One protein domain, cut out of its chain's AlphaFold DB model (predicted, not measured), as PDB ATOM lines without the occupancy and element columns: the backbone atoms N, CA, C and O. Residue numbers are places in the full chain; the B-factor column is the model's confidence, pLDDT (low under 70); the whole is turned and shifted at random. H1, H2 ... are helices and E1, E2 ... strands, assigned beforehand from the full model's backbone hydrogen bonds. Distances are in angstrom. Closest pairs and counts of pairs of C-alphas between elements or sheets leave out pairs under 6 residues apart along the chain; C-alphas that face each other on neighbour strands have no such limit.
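This is residues 9 to 120 of the 136 residues of an uncharacterized protein of Histidinibacterium lentulum (UniProt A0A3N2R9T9). The body is one strongly twisted sheet of five antiparallel strands, with the helix H2 over one face, while two long links, residues 39 to 52 and 75 to 90, loop round outside the sheet. The short helix H1 sits by the sheet's rim between E4 and E5, and residues 102 to 120, with no named element, run out beyond H2 and fold back. The printed part has 112 residues with five named strands and two named helices, in the order E1 E2 E3 E4 H1 E5 H2; the sheet runs E4 E3 E2 E1 E5. The class is mixed, helices and strands, with under half of the residues in named elements. The whole is compact, with a radius of gyration of the C-alphas of 13.1 A, and spans 36 by 30 by 28 A.

Find C-alpha 9 at (32.849, -36.725, -33.481), where E1, residues 9 to 13, begins. Next come E2, residues 19 to 24, and E3, residues 32 to 38, which is 19.3 A long. E4, residues 53 to 60, is the longest strand at 19.5 A and ends at C-alpha 60, (49.147, -38.117, -32.081). H1 holds residues 62 to 65 and E5 residues 70 to 74. H2, residues 91 to 101, runs 15.4 A to C-alpha 101 at (40.712, -20.322, -40.173).

Start at E1 to E4, a meander, each strand the antiparallel neighbour of the one before; E1 and E2, E2 and E3, and E3 and E4 are hairpins. Look for N 10 and O 22 at 2.9 A between E1 and E2, N 36 and O 23 at 2.7 A between E2 and E3, and N 35 and O 57 at 2.8 A between E3 and E4. On the other side of E1, E5 is its antiparallel neighbour, with N 9 and O 73 at 2.8 A; E4 and E5 are the edge strands and are apart. H2 on one face of the sheet makes two layers, a helix layer over a strand layer, at a height over the sheet of 7.4 A. It lies only just over E3, with 3 of its C-alphas falling there, and runs along the strands, at 10 degrees to E3 on the local plane. The closest C-alphas of E4 and H2, those of Val 59 and Pro 91, are 6.5 A apart. H1 only grazes the sheet, with its residues 62 to 64. H1 and H2 are close but not clearly touching, their closest C-alphas, those of Pro 63 and Pro 91, 7.0 A apart. In H2 every O i to N i+4 pair is within hydrogen-bond range; H1 is too short for such a pair.

The two C-alphas farthest apart, those of Thr 76 and Pro 111, are 37.5 A apart. The printed part has no cut; the links E3 to E4 and E5 to H2 are long. The mean pLDDT of the printed part is 94.4, and no printed residue is under 70.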
ATOM      1  N   LEU A   9      32.925 -38.174 -33.398       98.12
ATOM      2  CA  LEU A   9      32.849 -36.725 -33.481       98.12
ATOM      3  C   LEU A   9      33.490 -36.129 -32.238       98.12
ATOM      4  O   LEU A   9      33.174 -36.528 -31.114       98.12
ATOM      5  N   PHE A  10      34.347 -35.134 -32.426       98.06
ATOM      6  CA  PHE A  10      35.055 -34.490 -31.332       98.06
ATOM      7  C   PHE A  10      35.165 -32.980 -31.514       98.06
ATOM      8  O   PHE A  10      34.926 -32.433 -32.591       98.06
ATOM      9  N   LEU A  11      35.505 -32.310 -30.417       98.19
ATOM     10  CA  LEU A  11      35.636 -30.864 -30.336       98.19
ATOM     11  C   LEU A  11      37.093 -30.458 -30.137       98.19
ATOM     12  O   LEU A  11      37.753 -30.942 -29.215       98.19
ATOM     13  N   VAL A  12      37.552 -29.526 -30.973       98.00
ATOM     14  CA  VAL A  12      38.867 -28.883 -30.858       98.00
ATOM     15  C   VAL A  12      38.684 -27.478 -30.277       98.00
ATOM     16  O   VAL A  12      37.879 -26.713 -30.820       98.00
ATOM     17  N   PRO A  13      39.379 -27.116 -29.186       97.56
ATOM     18  CA  PRO A  13      39.212 -25.816 -28.546       97.56
ATOM     19  C   PRO A  13      39.720 -24.662 -29.420       97.56
ATOM     20  O   PRO A  13      40.720 -24.765 -30.131       97.56
ATOM     21  N   LEU A  14      39.030 -23.526 -29.326       97.38
ATOM     22  CA  LEU A  14      39.401 -22.267 -29.966       97.38
ATOM     23  C   LEU A  14      39.787 -21.222 -28.910       97.38
ATOM     24  O   LEU A  14      39.337 -21.260 -27.766       97.38
ATOM     25  N   LEU A  15      40.591 -20.236 -29.309       96.31
ATOM     26  CA  LEU A  15      41.098 -19.166 -28.440       96.31
ATOM     27  C   LEU A  15      39.992 -18.253 -27.895       96.31
ATOM     28  O   LEU A  15      40.206 -17.553 -26.909       96.31
ATOM     29  N   ASP A  16      38.816 -18.250 -28.524       95.75
ATOM     30  CA  ASP A  16      37.644 -17.500 -28.065       95.75
ATOM     31  C   ASP A  16      36.787 -18.263 -27.037       95.75
ATOM     32  O   ASP A  16      35.737 -17.768 -26.628       95.75
ATOM     33  N   GLY A  17      37.224 -19.454 -26.612       96.06
ATOM     34  CA  GLY A  17      36.527 -20.304 -25.645       96.06
ATOM     35  C   GLY A  17      35.432 -21.194 -26.241       96.06
ATOM     36  O   GLY A  17      34.841 -21.989 -25.512       96.06
ATOM     37  N   ASN A  18      35.154 -21.093 -27.546       96.38
ATOM     38  CA  ASN A  18      34.294 -22.044 -28.250       96.38
ATOM     39  C   ASN A  18      35.107 -23.240 -28.774       96.38
ATOM     40  O   ASN A  18      36.280 -23.414 -28.449       96.38
ATOM     41  N   HIS A  19      34.470 -24.062 -29.609       97.94
ATOM     42  CA  HIS A  19      35.076 -25.238 -30.217       97.94
ATOM     43  C   HIS A  19      34.759 -25.312 -31.712       97.94
ATOM     44  O   HIS A  19      33.741 -24.778 -32.160       97.94
ATOM     45  N   ALA A  20      35.620 -26.001 -32.456       97.81
ATOM     46  CA  ALA A  20      35.347 -26.463 -33.809       97.81
ATOM     47  C   ALA A  20      35.000 -27.960 -33.801       97.81
ATOM     48  O   ALA A  20      35.596 -28.733 -33.046       97.81
ATOM     49  N   LEU A  21      34.050 -28.358 -34.647       98.44
ATOM     50  CA  LEU A  21      33.659 -29.752 -34.847       98.44
ATOM     51  C   LEU A  21      34.651 -30.465 -35.772       98.44
ATOM     52  O   LEU A  21      34.994 -29.967 -36.850       98.44
ATOM     53  N   ALA A  22      35.060 -31.661 -35.376       98.19
ATOM     54  CA  ALA A  22      35.937 -32.536 -36.137       98.19
ATOM     55  C   ALA A  22      35.477 -33.998 -36.019       98.19
ATOM     56  O   ALA A  22      34.598 -34.325 -35.218       98.19
ATOM     57  N   GLN A  23      36.051 -34.876 -36.840       98.00
ATOM     58  CA  GLN A  23      35.699 -36.295 -36.855       98.00
ATOM     59  C   GLN A  23      36.913 -37.185 -37.085       98.00
ATOM     60  O   GLN A  23      37.806 -36.836 -37.852       98.00
ATOM     61  N   VAL A  24      36.946 -38.343 -36.440       97.50
ATOM     62  CA  VAL A  24      37.970 -39.367 -36.652       97.50
ATOM     63  C   VAL A  24      37.695 -40.090 -37.967       97.50
ATOM     64  O   VAL A  24      36.606 -40.615 -38.172       97.50
ATOM     65  N   ALA A  25      38.673 -40.100 -38.868       96.31
ATOM     66  CA  ALA A  25      38.532 -40.535 -40.256       96.31
ATOM     67  C   ALA A  25      38.759 -42.038 -40.474       96.31
ATOM     68  O   ALA A  25      38.272 -42.583 -41.461       96.31
ATOM     69  N   ALA A  26      39.540 -42.672 -39.601       92.25
ATOM     70  CA  ALA A  26      39.953 -44.069 -39.707       92.25
ATOM     71  C   ALA A  26      40.149 -44.666 -38.303       92.25
ATOM     72  O   ALA A  26      40.288 -43.902 -37.341       92.25
ATOM     73  N   PRO A  27      40.201 -46.003 -38.151       88.12
ATOM     74  CA  PRO A  27      40.470 -46.618 -36.859       88.12
ATOM     75  C   PRO A  27      41.824 -46.129 -36.328       88.12
ATOM     76  O   PRO A  27      42.791 -46.092 -37.096       88.12
ATOM     77  N   PRO A  28      41.918 -45.742 -35.046       87.12
ATOM     78  CA  PRO A  28      43.171 -45.257 -34.485       87.12
ATOM     79  C   PRO A  28      44.250 -46.343 -34.556       87.12
ATOM     80  O   PRO A  28      44.005 -47.530 -34.316       87.12
ATOM     81  N   SER A  29      45.477 -45.918 -34.824       89.12
ATOM     82  CA  SER A  29      46.661 -46.717 -34.526       89.12
ATOM     83  C   SER A  29      47.034 -46.556 -33.048       89.12
ATOM     84  O   SER A  29      46.447 -45.759 -32.322       89.12
ATOM     85  N   VAL A  30      48.058 -47.287 -32.594       86.69
ATOM     86  CA  VAL A  30      48.559 -47.182 -31.209       86.69
ATOM     87  C   VAL A  30      48.998 -45.751 -30.867       86.69
ATOM     88  O   VAL A  30      48.721 -45.280 -29.768       86.69
ATOM     89  N   ASP A  31      49.629 -45.053 -31.817       92.06
ATOM     90  CA  ASP A  31      50.280 -43.762 -31.554       92.06
ATOM     91  C   ASP A  31      49.604 -42.568 -32.243       92.06
ATOM     92  O   ASP A  31      49.848 -41.419 -31.870       92.06
ATOM     93  N   HIS A  32      48.767 -42.813 -33.253       95.00
ATOM     94  CA  HIS A  32      48.195 -41.759 -34.087       95.00
ATOM     95  C   HIS A  32      46.749 -42.033 -34.484       95.00
ATOM     96  O   HIS A  32      46.292 -43.175 -34.516       95.00
ATOM     97  N   VAL A  33      46.057 -40.960 -34.847       96.12
ATOM     98  CA  VAL A  33      44.683 -40.969 -35.330       96.12
ATOM     99  C   VAL A  33      44.560 -40.046 -36.536       96.12
ATOM    100  O   VAL A  33      45.142 -38.959 -36.570       96.12
ATOM    101  N   ASP A  34      43.817 -40.504 -37.535       97.38
ATOM    102  CA  ASP A  34      43.510 -39.725 -38.729       97.38
ATOM    103  C   ASP A  34      42.211 -38.958 -38.478       97.38
ATOM    104  O   ASP A  34      41.231 -39.528 -37.999       97.38
ATOM    105  N   ILE A  35      42.201 -37.659 -38.765       97.81
ATOM    106  CA  ILE A  35      41.106 -36.748 -38.424       97.81
ATOM    107  C   ILE A  35      40.689 -35.886 -39.614       97.81
ATOM    108  O   ILE A  35      41.496 -35.546 -40.481       97.81
ATOM    109  N   LEU A  36      39.420 -35.493 -39.618       98.25
ATOM    110  CA  LEU A  36      38.802 -34.534 -40.524       98.25
ATOM    111  C   LEU A  36      38.433 -33.284 -39.732       98.25
ATOM    112  O   LEU A  36      37.784 -33.374 -38.689       98.25
ATOM    113  N   LEU A  37      38.814 -32.118 -40.242       98.12
ATOM    114  CA  LEU A  37      38.543 -30.831 -39.612       98.12
ATOM    115  C   LEU A  37      37.462 -30.072 -40.374       98.12
ATOM    116  O   LEU A  37      37.460 -30.063 -41.606       98.12
ATOM    117  N   THR A  38      36.593 -29.376 -39.643       97.62
ATOM    118  CA  THR A  38      35.587 -28.469 -40.210       97.62
ATOM    119  C   THR A  38      35.702 -27.076 -39.593       97.62
ATOM    120  O   THR A  38      36.380 -26.882 -38.587       97.62
ATOM    121  N   LEU A  39      35.005 -26.103 -40.183       96.56
ATOM    122  CA  LEU A  39      34.810 -24.771 -39.591       96.56
ATOM    123  C   LEU A  39      33.489 -24.658 -38.820       96.56
ATOM    124  O   LEU A  39      33.088 -23.561 -38.426       96.56
ATOM    125  N   SER A  40      32.770 -25.766 -38.647       96.69
ATOM    126  CA  SER A  40      31.531 -25.765 -37.885       96.69
ATOM    127  C   SER A  40      31.827 -25.528 -36.410       96.69
ATOM    128  O   SER A  40      32.733 -26.135 -35.845       96.69
ATOM    129  N   ARG A  41      31.023 -24.671 -35.780       96.25
ATOM    130  CA  ARG A  41      31.035 -24.436 -34.328       96.25
ATOM    131  C   ARG A  41      29.911 -25.180 -33.607       96.25
ATOM    132  O   ARG A  41      29.642 -24.907 -32.440       96.25
ATOM    133  N   ASP A  42      29.235 -26.092 -34.302       95.00
ATOM    134  CA  ASP A  42      28.207 -26.930 -33.699       95.00
ATOM    135  C   ASP A  42      28.838 -27.872 -32.676       95.00
ATOM    136  O   ASP A  42      29.722 -28.664 -32.993       95.00
ATOM    137  N   THR A  43      28.348 -27.814 -31.441       95.06
ATOM    138  CA  THR A  43      28.809 -28.686 -30.351       95.06
ATOM    139  C   THR A  43      27.928 -29.921 -30.169       95.06
ATOM    140  O   THR A  43      28.165 -30.722 -29.268       95.06
ATOM    141  N   ALA A  44      26.877 -30.055 -30.980       96.12
ATOM    142  CA  ALA A  44      25.996 -31.213 -30.982       96.12
ATOM    143  C   ALA A  44      26.473 -32.236 -32.026       96.12
ATOM    144  O   ALA A  44      26.824 -31.834 -33.139       96.12
ATOM    145  N   PRO A  45      26.441 -33.547 -31.718       96.31
ATOM    146  CA  PRO A  45      26.744 -34.583 -32.697       96.31
ATOM    147  C   PRO A  45      25.847 -34.476 -33.932       96.31
ATOM    148  O   PRO A  45      24.620 -34.437 -33.816       96.31
ATOM    149  N   ARG A  46      26.462 -34.437 -35.116       96.44
ATOM    150  CA  ARG A  46      25.775 -34.447 -36.407       96.44
ATOM    151  C   ARG A  46      26.670 -34.996 -37.506       96.44
ATOM    152  O   ARG A  46      27.895 -34.934 -37.418       96.44
ATOM    153  N   ARG A  47      26.039 -35.397 -38.605       96.12
ATOM    154  CA  ARG A  47      26.734 -35.722 -39.846       96.12
ATOM    155  C   ARG A  47      27.532 -34.521 -40.355       96.12
ATOM    156  O   ARG A  47      27.005 -33.408 -40.432       96.12
ATOM    157  N   ILE A  48      28.767 -34.794 -40.762       96.69
ATOM    158  CA  ILE A  48      29.636 -33.877 -41.499       96.69
ATOM    159  C   ILE A  48      29.536 -34.215 -42.989       96.69
ATOM    160  O   ILE A  48      29.674 -35.373 -43.391       96.69
ATOM    161  N   ALA A  49      29.256 -33.216 -43.821       95.50
ATOM    162  CA  ALA A  49      29.308 -33.356 -45.270       95.50
ATOM    163  C   ALA A  49      30.753 -33.230 -45.776       95.50
ATOM    164  O   ALA A  49      31.605 -32.598 -45.149       95.50
ATOM    165  N   ARG A  50      31.055 -33.824 -46.935       94.38
ATOM    166  CA  ARG A  50      32.420 -33.838 -47.488       94.38
ATOM    167  C   ARG A  50      32.934 -32.426 -47.778       94.38
ATOM    168  O   ARG A  50      34.134 -32.179 -47.671       94.38
ATOM    169  N   GLU A  51      32.031 -31.529 -48.144       94.25
ATOM    170  CA  GLU A  51      32.283 -30.133 -48.490       94.25
ATOM    171  C   GLU A  51      32.598 -29.273 -47.258       94.25
ATOM    172  O   GLU A  51      33.181 -28.203 -47.391       94.25
ATOM    173  N   GLU A  52      32.243 -29.741 -46.058       95.62
ATOM    174  CA  GLU A  52      32.578 -29.066 -44.798       95.62
ATOM    175  C   GLU A  52      34.010 -29.363 -44.334       95.62
ATOM    176  O   GLU A  52      34.530 -28.673 -43.455       95.62
ATOM    177  N   VAL A  53      34.642 -30.395 -44.903       96.94
ATOM    178  CA  VAL A  53      35.997 -30.812 -44.537       96.94
ATOM    179  C   VAL A  53      37.008 -29.852 -45.153       96.94
ATOM    180  O   VAL A  53      37.238 -29.869 -46.364       96.94
ATOM    181  N   VAL A  54      37.650 -29.055 -44.301       96.88
ATOM    182  CA  VAL A  54      38.672 -28.082 -44.713       96.88
ATOM    183  C   VAL A  54      40.089 -28.635 -44.662       96.88
ATOM    184  O   VAL A  54      40.958 -28.133 -45.364       96.88
ATOM    185  N   ALA A  55      40.323 -29.676 -43.864       97.56
ATOM    186  CA  ALA A  55      41.607 -30.359 -43.770       97.56
ATOM    187  C   ALA A  55      41.407 -31.812 -43.326       97.56
ATOM    188  O   ALA A  55      40.452 -32.127 -42.611       97.56
ATOM    189  N   ALA A  56      42.326 -32.680 -43.735       97.62
ATOM    190  CA  ALA A  56      42.427 -34.049 -43.254       97.62
ATOM    191  C   ALA A  56      43.874 -34.318 -42.856       97.62
ATOM    192  O   ALA A  56      44.778 -34.111 -43.664       97.62
ATOM    193  N   LEU A  57      44.096 -34.719 -41.608       97.69
ATOM    194  CA  LEU A  57      45.421 -34.748 -40.992       97.69
ATOM    195  C   LEU A  57      45.590 -36.004 -40.146       97.69
ATOM    196  O   LEU A  57      44.622 -36.516 -39.592       97.69
ATOM    197  N   ARG A  58      46.830 -36.457 -40.000       97.75
ATOM    198  CA  ARG A  58      47.212 -37.438 -38.987       97.75
ATOM    199  C   ARG A  58      47.767 -36.709 -37.775       97.75
ATOM    200  O   ARG A  58      48.572 -35.798 -37.939       97.75
ATOM    201  N   VAL A  59      47.378 -37.105 -36.570       97.31
ATOM    202  CA  VAL A  59      47.827 -36.483 -35.311       97.31
ATOM    203  C   VAL A  59      48.169 -37.543 -34.262       97.31
ATOM    204  O   VAL A  59      47.694 -38.674 -34.381       97.31
ATOM    205  N   PRO A  60      48.957 -37.223 -33.220       96.62
ATOM    206  CA  PRO A  60      49.147 -38.117 -32.081       96.62
ATOM    207  C   PRO A  60      47.824 -38.424 -31.366       96.62
ATOM    208  O   PRO A  60      46.934 -37.580 -31.314       96.62
ATOM    209  N   VAL A  61      47.710 -39.599 -30.742       95.06
ATOM    210  CA  VAL A  61      46.516 -39.977 -29.952       95.06
ATOM    211  C   VAL A  61      46.395 -39.210 -28.621       95.06
ATOM    212  O   VAL A  61      45.318 -39.136 -28.028       95.06
ATOM    213  N   ALA A  62      47.496 -38.611 -28.151       93.94
ATOM    214  CA  ALA A  62      47.613 -37.975 -26.836       93.94
ATOM    215  C   ALA A  62      46.498 -36.959 -26.491       93.94
ATOM    216  O   ALA A  62      45.940 -37.088 -25.401       93.94
ATOM    217  N   PRO A  63      46.060 -36.037 -27.382       93.62
ATOM    218  CA  PRO A  63      45.016 -35.055 -27.058       93.62
ATOM    219  C   PRO A  63      43.682 -35.674 -26.638       93.62
ATOM    220  O   PRO A  63      42.961 -35.098 -25.825       93.62
ATOM    221  N   PHE A  64      43.359 -36.858 -27.166       93.75
ATOM    222  CA  PHE A  64      42.151 -37.595 -26.801       93.75
ATOM    223  C   PHE A  64      42.311 -38.305 -25.457       93.75
ATOM    224  O   PHE A  64      41.386 -38.335 -24.656       93.75
ATOM    225  N   VAL A  65      43.489 -38.869 -25.174       92.00
ATOM    226  CA  VAL A  65      43.747 -39.596 -23.918       92.00
ATOM    227  C   VAL A  65      43.843 -38.639 -22.729       92.00
ATOM    228  O   VAL A  65      43.328 -38.942 -21.646       92.00
ATOM    229  N   GLU A  66      44.477 -37.487 -22.951       92.31
ATOM    230  CA  GLU A  66      44.687 -36.408 -21.978       92.31
ATOM    231  C   GLU A  66      43.434 -35.541 -21.777       92.31
ATOM    232  O   GLU A  66      43.338 -34.814 -20.791       92.31
ATOM    233  N   GLY A  67      42.447 -35.656 -22.671       90.50
ATOM    234  CA  GLY A  67      41.174 -34.938 -22.588       90.50
ATOM    235  C   GLY A  67      41.227 -33.489 -23.064       90.50
ATOM    236  O   GLY A  67      40.320 -32.717 -22.762       90.50
ATOM    237  N   HIS A  68      42.256 -33.124 -23.828       92.75
ATOM    238  CA  HIS A  68      42.321 -31.842 -24.526       92.75
ATOM    239  C   HIS A  68      41.250 -31.742 -25.612       92.75
ATOM    240  O   HIS A  68      40.620 -30.695 -25.760       92.75
ATOM    241  N   TRP A  69      41.007 -32.837 -26.337       96.38
ATOM    242  CA  TRP A  69      39.946 -32.924 -27.337       96.38
ATOM    243  C   TRP A  69      38.849 -33.864 -26.858       96.38
ATOM    244  O   TRP A  69      39.095 -35.014 -26.492       96.38
ATOM    245  N   SER A  70      37.623 -33.349 -26.834       95.62
ATOM    246  CA  SER A  70      36.481 -34.046 -26.240       95.62
ATOM    247  C   SER A  70      35.665 -34.753 -27.311       95.62
ATOM    248  O   SER A  70      35.111 -34.088 -28.185       95.62
ATOM    249  N   VAL A  71      35.550 -36.080 -27.224       96.88
ATOM    250  CA  VAL A  71      34.605 -36.863 -28.036       96.88
ATOM    251  C   VAL A  71      33.184 -36.597 -27.541       96.88
ATOM    252  O   VAL A  71      32.908 -36.696 -26.345       96.88
ATOM    253  N   ILE A  72      32.285 -36.243 -28.458       97.00
ATOM    254  CA  ILE A  72      30.904 -35.837 -28.156       97.00
ATOM    255  C   ILE A  72      29.848 -36.809 -28.689       97.00
ATOM    256  O   ILE A  72      28.681 -36.709 -28.313       97.00
ATOM    257  N   GLY A  73      30.231 -37.743 -29.555       96.12
ATOM    258  CA  GLY A  73      29.335 -38.724 -30.160       96.12
ATOM    259  C   GLY A  73      29.991 -39.388 -31.362       96.12
ATOM    260  O   GLY A  73      31.199 -39.295 -31.527       96.12
ATOM    261  N   TYR A  74      29.188 -40.008 -32.218       96.06
ATOM    262  CA  TYR A  74      29.642 -40.670 -33.439       96.06
ATOM    263  C   TYR A  74      28.605 -40.474 -34.552       96.06
ATOM    264  O   TYR A  74      27.409 -40.342 -34.280       96.06
ATOM    265  N   ASP A  75      29.052 -40.463 -35.805       96.06
ATOM    266  CA  ASP A  75      28.183 -40.503 -36.990       96.06
ATOM    267  C   ASP A  75      28.937 -41.178 -38.144       96.06
ATOM    268  O   ASP A  75      30.134 -41.410 -38.091       96.06
ATOM    269  N   THR A  76      28.232 -41.490 -39.217       94.62
ATOM    270  CA  THR A  76      28.794 -41.919 -40.494       94.62
ATOM    271  C   THR A  76      29.861 -40.961 -41.036       94.62
ATOM    272  O   THR A  76      29.701 -39.742 -41.001       94.62
ATOM    273  N   LEU A  77      30.933 -41.532 -41.599       96.06
ATOM    274  CA  LEU A  77      31.985 -40.773 -42.278       96.06
ATOM    275  C   LEU A  77      31.462 -40.062 -43.543       96.06
ATOM    276  O   LEU A  77      30.610 -40.623 -44.253       96.06
ATOM    277  N   PRO A  78      32.014 -38.882 -43.893       92.62
ATOM    278  CA  PRO A  78      31.688 -38.185 -45.129       92.62
ATOM    279  C   PRO A  78      32.000 -39.040 -46.364       92.62
ATOM    280  O   PRO A  78      32.975 -39.795 -46.397       92.62
ATOM    281  N   ARG A  79      31.176 -38.909 -47.412       89.81
ATOM    282  CA  ARG A  79      31.356 -39.614 -48.692       89.81
ATOM    283  C   ARG A  79      31.441 -38.625 -49.863       89.81
ATOM    284  O   ARG A  79      30.639 -37.696 -49.889       89.81
ATOM    285  N   PRO A  80      32.321 -38.859 -50.859       85.94
ATOM    286  CA  PRO A  80      33.387 -39.869 -50.866       85.94
ATOM    287  C   PRO A  80      34.436 -39.583 -49.779       85.94
ATOM    288  O   PRO A  80      34.518 -38.460 -49.285       85.94
ATOM    289  N   GLY A  81      35.208 -40.601 -49.389       83.81
ATOM    290  CA  GLY A  81      36.227 -40.463 -48.344       83.81
ATOM    291  C   GLY A  81      37.277 -39.393 -48.668       83.81
ATOM    292  O   GLY A  81      37.456 -38.999 -49.824       83.81
ATOM    293  N   VAL A  82      37.970 -38.917 -47.636       87.56
ATOM    294  CA  VAL A  82      39.045 -37.921 -47.753       87.56
ATOM    295  C   VAL A  82      40.378 -38.630 -47.537       87.56
ATOM    296  O   VAL A  82      40.514 -39.411 -46.600       87.56
ATOM    297  N   THR A  83      41.363 -38.376 -48.397       91.12
ATOM    298  CA  THR A  83      42.720 -38.903 -48.208       91.12
ATOM    299  C   THR A  83      43.423 -38.131 -47.100       91.12
ATOM    300  O   THR A  83      43.499 -36.906 -47.166       91.12
ATOM    301  N   VAL A  84      43.958 -38.851 -46.114       93.19
ATOM    302  CA  VAL A  84      44.757 -38.284 -45.024       93.19
ATOM    303  C   VAL A  84      46.245 -38.496 -45.339       93.19
ATOM    304  O   VAL A  84      46.633 -39.633 -45.617       93.19
ATOM    305  N   PRO A  85      47.086 -37.446 -45.346       92.38
ATOM    306  CA  PRO A  85      48.530 -37.593 -45.516       92.38
ATOM    307  C   PRO A  85      49.178 -38.357 -44.353       92.38
ATOM    308  O   PRO A  85      48.764 -38.218 -43.205       92.38
ATOM    309  N   ASP A  86      50.259 -39.093 -44.623       91.19
ATOM    310  CA  ASP A  86      50.947 -39.885 -43.592       91.19
ATOM    311  C   ASP A  86      51.732 -39.052 -42.564       91.19
ATOM    312  O   ASP A  86      52.161 -39.578 -41.532       91.19
ATOM    313  N   SER A  87      51.949 -37.764 -42.837       93.88
ATOM    314  CA  SER A  87      52.688 -36.859 -41.960       93.88
ATOM    315  C   SER A  87      51.910 -36.561 -40.681       93.88
ATOM    316  O   SER A  87      50.806 -36.013 -40.730       93.88
ATOM    317  N   VAL A  88      52.524 -36.857 -39.535       96.44
ATOM    318  CA  VAL A  88      51.962 -36.536 -38.220       96.44
ATOM    319  C   VAL A  88      52.065 -35.031 -37.970       96.44
ATOM    320  O   VAL A  88      53.142 -34.444 -38.060       96.44
ATOM    321  N   THR A  89      50.929 -34.420 -37.658       97.00
ATOM    322  CA  THR A  89      50.775 -33.003 -37.341       97.00
ATOM    323  C   THR A  89      50.620 -32.837 -35.836       97.00
ATOM    324  O   THR A  89      49.799 -33.506 -35.211       97.00
ATOM    325  N   GLU A  90      51.394 -31.928 -35.252       96.00
ATOM    326  CA  GLU A  90      51.321 -31.646 -33.819       96.00
ATOM    327  C   GLU A  90      49.952 -31.056 -33.424       96.00
ATOM    328  O   GLU A  90      49.448 -30.171 -34.125       96.00
ATOM    329  N   PRO A  91      49.361 -31.457 -32.283       96.38
ATOM    330  CA  PRO A  91      48.036 -30.987 -31.862       96.38
ATOM    331  C   PRO A  91      47.935 -29.462 -31.747       96.38
ATOM    332  O   PRO A  91      46.970 -28.860 -32.213       96.38
ATOM    333  N   GLY A  92      48.977 -28.812 -31.218       95.94
ATOM    334  CA  GLY A  92      49.021 -27.351 -31.127       95.94
ATOM    335  C   GLY A  92      49.043 -26.657 -32.494       95.94
ATOM    336  O   GLY A  92      48.541 -25.543 -32.625       95.94
ATOM    337  N   LEU A  93      49.576 -27.313 -33.534       96.38
ATOM    338  CA  LEU A  93      49.531 -26.790 -34.898       96.38
ATOM    339  C   LEU A  93      48.127 -26.934 -35.505       96.38
ATOM    340  O   LEU A  93      47.671 -26.019 -36.188       96.38
ATOM    341  N   VAL A  94      47.419 -28.027 -35.205       97.69
ATOM    342  CA  VAL A  94      46.003 -28.212 -35.573       97.69
ATOM    343  C   VAL A  94      45.120 -27.136 -34.944       97.69
ATOM    344  O   VAL A  94      44.319 -26.505 -35.635       97.69
ATOM    345  N   GLU A  95      45.299 -26.876 -33.648       97.31
ATOM    346  CA  GLU A  95      44.579 -25.815 -32.945       97.31
ATOM    347  C   GLU A  95      44.908 -24.439 -33.532       97.31
ATOM    348  O   GLU A  95      44.000 -23.655 -33.812       97.31
ATOM    349  N   ALA A  96      46.187 -24.137 -33.784       96.50
ATOM    350  CA  ALA A  96      46.591 -22.874 -34.401       96.50
ATOM    351  C   ALA A  96      45.984 -22.694 -35.803       96.50
ATOM    352  O   ALA A  96      45.500 -21.607 -36.119       96.50
ATOM    353  N   PHE A  97      45.953 -23.757 -36.612       96.88
ATOM    354  CA  PHE A  97      45.332 -23.767 -37.935       96.88
ATOM    355  C   PHE A  97      43.834 -23.453 -37.861       96.88
ATOM    356  O   PHE A  97      43.370 -22.519 -38.515       96.88
ATOM    357  N   LEU A  98      43.074 -24.156 -37.015       97.06
ATOM    358  CA  LEU A  98      41.641 -23.892 -36.842       97.06
ATOM    359  C   LEU A  98      41.382 -22.476 -36.321       97.06
ATOM    360  O   LEU A  98      40.501 -21.774 -36.822       97.06
ATOM    361  N   ASN A  99      42.189 -22.003 -35.374       96.81
ATOM    362  CA  ASN A  99      42.107 -20.625 -34.906       96.81
ATOM    363  C   ASN A  99      42.396 -19.618 -36.027       96.81
ATOM    364  O   ASN A  99      41.709 -18.599 -36.115       96.81
ATOM    365  N   ALA A 100      43.355 -19.890 -36.913       95.44
ATOM    366  CA  ALA A 100      43.649 -19.030 -38.055       95.44
ATOM    367  C   ALA A 100      42.509 -19.021 -39.081       95.44
ATOM    368  O   ALA A 100      42.105 -17.950 -39.539       95.44
ATOM    369  N   CYS A 101      41.919 -20.185 -39.358       95.00
ATOM    370  CA  CYS A 101      40.712 -20.322 -40.173       95.00
ATOM    371  C   CYS A 101      39.527 -19.517 -39.615       95.00
ATOM    372  O   CYS A 101      38.723 -18.984 -40.379       95.00
ATOM    373  N   HIS A 102      39.439 -19.387 -38.290       94.88
ATOM    374  CA  HIS A 102      38.436 -18.577 -37.597       94.88
ATOM    375  C   HIS A 102      38.843 -17.109 -37.369       94.88
ATOM    376  O   HIS A 102      38.088 -16.364 -36.743       94.88
ATOM    377  N   GLY A 103      40.008 -16.667 -37.852       94.38
ATOM    378  CA  GLY A 103      40.497 -15.293 -37.667       94.38
ATOM    379  C   GLY A 103      40.935 -14.952 -36.236       94.38
ATOM    380  O   GLY A 103      41.085 -13.775 -35.896       94.38
ATOM    381  N   LEU A 104      41.137 -15.969 -35.396       94.19
ATOM    382  CA  LEU A 104      41.583 -15.869 -34.004       94.19
ATOM    383  C   LEU A 104      43.108 -15.961 -33.866       94.19
ATOM    384  O   LEU A 104      43.659 -15.559 -32.843       94.19
ATOM    385  N   TYR A 105      43.790 -16.459 -34.896       92.94
ATOM    386  CA  TYR A 105      45.245 -16.559 -34.964       92.94
ATOM    387  C   TYR A 105      45.754 -16.012 -36.311       92.94
ATOM    388  O   TYR A 105      45.039 -16.115 -37.312       92.94
ATOM    389  N   PRO A 106      46.949 -15.394 -36.379       91.75
ATOM    390  CA  PRO A 106      47.491 -14.931 -37.650       91.75
ATOM    391  C   PRO A 106      47.792 -16.100 -38.594       91.75
ATOM    392  O   PRO A 106      48.461 -17.054 -38.206       91.75
ATOM    393  N   TRP A 107      47.348 -16.001 -39.846       90.81
ATOM    394  CA  TRP A 107      47.572 -17.023 -40.875       90.81
ATOM    395  C   TRP A 107      49.063 -17.262 -41.141       90.81
ATOM    396  O   TRP A 107      49.500 -18.382 -41.355       90.81
ATOM    397  N   ASP A 108      49.872 -16.212 -41.053       88.12
ATOM    398  CA  ASP A 108      51.327 -16.232 -41.207       88.12
ATOM    399  C   ASP A 108      52.055 -16.159 -39.852       88.12
ATOM    400  O   ASP A 108      53.151 -15.607 -39.738       88.12
ATOM    401  N   GLY A 109      51.437 -16.693 -38.793       83.75
ATOM    402  CA  GLY A 109      51.996 -16.682 -37.437       83.75
ATOM    403  C   GLY A 109      53.282 -17.501 -37.273       83.75
ATOM    404  O   GLY A 109      54.039 -17.264 -36.330       83.75
ATOM    405  N   PHE A 110      53.561 -18.424 -38.199       86.44
ATOM    406  CA  PHE A 110      54.741 -19.289 -38.194       86.44
ATOM    407  C   PHE A 110      55.849 -18.778 -39.135       86.44
ATOM    408  O   PHE A 110      55.559 -18.108 -40.127       86.44
ATOM    409  N   PRO A 111      57.134 -19.126 -38.889       85.25
ATOM    410  CA  PRO A 111      58.245 -18.749 -39.774       85.25
ATOM    411  C   PRO A 111      58.054 -19.208 -41.226       85.25
ATOM    412  O   PRO A 111      58.499 -18.544 -42.160       85.25
ATOM    413  N   ARG A 112      57.379 -20.347 -41.402       87.69
ATOM    414  CA  ARG A 112      56.976 -20.892 -42.694       87.69
ATOM    415  C   ARG A 112      55.573 -20.380 -43.042       87.69
ATOM    416  O   ARG A 112      54.600 -20.818 -42.437       87.69
ATOM    417  N   ARG A 113      55.476 -19.440 -43.989       81.19
ATOM    418  CA  ARG A 113      54.226 -18.715 -44.307       81.19
ATOM    419  C   ARG A 113      53.171 -19.553 -45.035       81.19
ATOM    420  O   ARG A 113      51.995 -19.250 -44.915       81.19
ATOM    421  N   ASP A 114      53.600 -20.578 -45.760       87.38
ATOM    422  CA  ASP A 114      52.781 -21.538 -46.514       87.38
ATOM    423  C   ASP A 114      52.286 -22.713 -45.654       87.38
ATOM    424  O   ASP A 114      51.564 -23.576 -46.141       87.38
ATOM    425  N   LEU A 115      52.642 -22.758 -44.363       91.50
ATOM    426  CA  LEU A 115      52.361 -23.907 -43.500       91.50
ATOM    427  C   LEU A 115      50.868 -24.255 -43.424       91.50
ATOM    428  O   LEU A 115      50.516 -25.426 -43.494       91.50
ATOM    429  N   PHE A 116      49.993 -23.259 -43.273       94.06
ATOM    430  CA  PHE A 116      48.548 -23.502 -43.218       94.06
ATOM    431  C   PHE A 116      47.930 -23.744 -44.590       94.06
ATOM    432  O   PHE A 116      46.937 -24.460 -44.675       94.06
ATOM    433  N   ASP A 117      48.517 -23.189 -45.651       93.19
ATOM    434  CA  ASP A 117      48.066 -23.468 -47.012       93.19
ATOM    435  C   ASP A 117      48.319 -24.947 -47.363       93.19
ATOM    436  O   ASP A 117      47.453 -25.596 -47.943       93.19
ATOM    437  N   ASP A 118      49.441 -25.512 -46.905       92.62
ATOM    438  CA  ASP A 118      49.778 -26.934 -47.063       92.62
ATOM    439  C   ASP A 118      48.856 -27.886 -46.278       92.62
ATOM    440  O   ASP A 118      48.776 -29.074 -46.598       92.62
ATOM    441  N   MET A 119      48.175 -27.396 -45.238       94.94
ATOM    442  CA  MET A 119      47.257 -28.202 -44.422       94.94
ATOM    443  C   MET A 119      45.854 -28.302 -45.027       94.94
ATOM    444  O   MET A 119      45.082 -29.183 -44.636       94.94
ATOM    445  N   LEU A 120      45.497 -27.405 -45.949       94.88
ATOM    446  CA  LEU A 120      44.174 -27.392 -46.561       94.88
ATOM    447  C   LEU A 120      43.951 -28.648 -47.406       94.88
ATOM    448  O   LEU A 120      44.824 -29.112 -48.141       94.88
TER     449      LEU A 120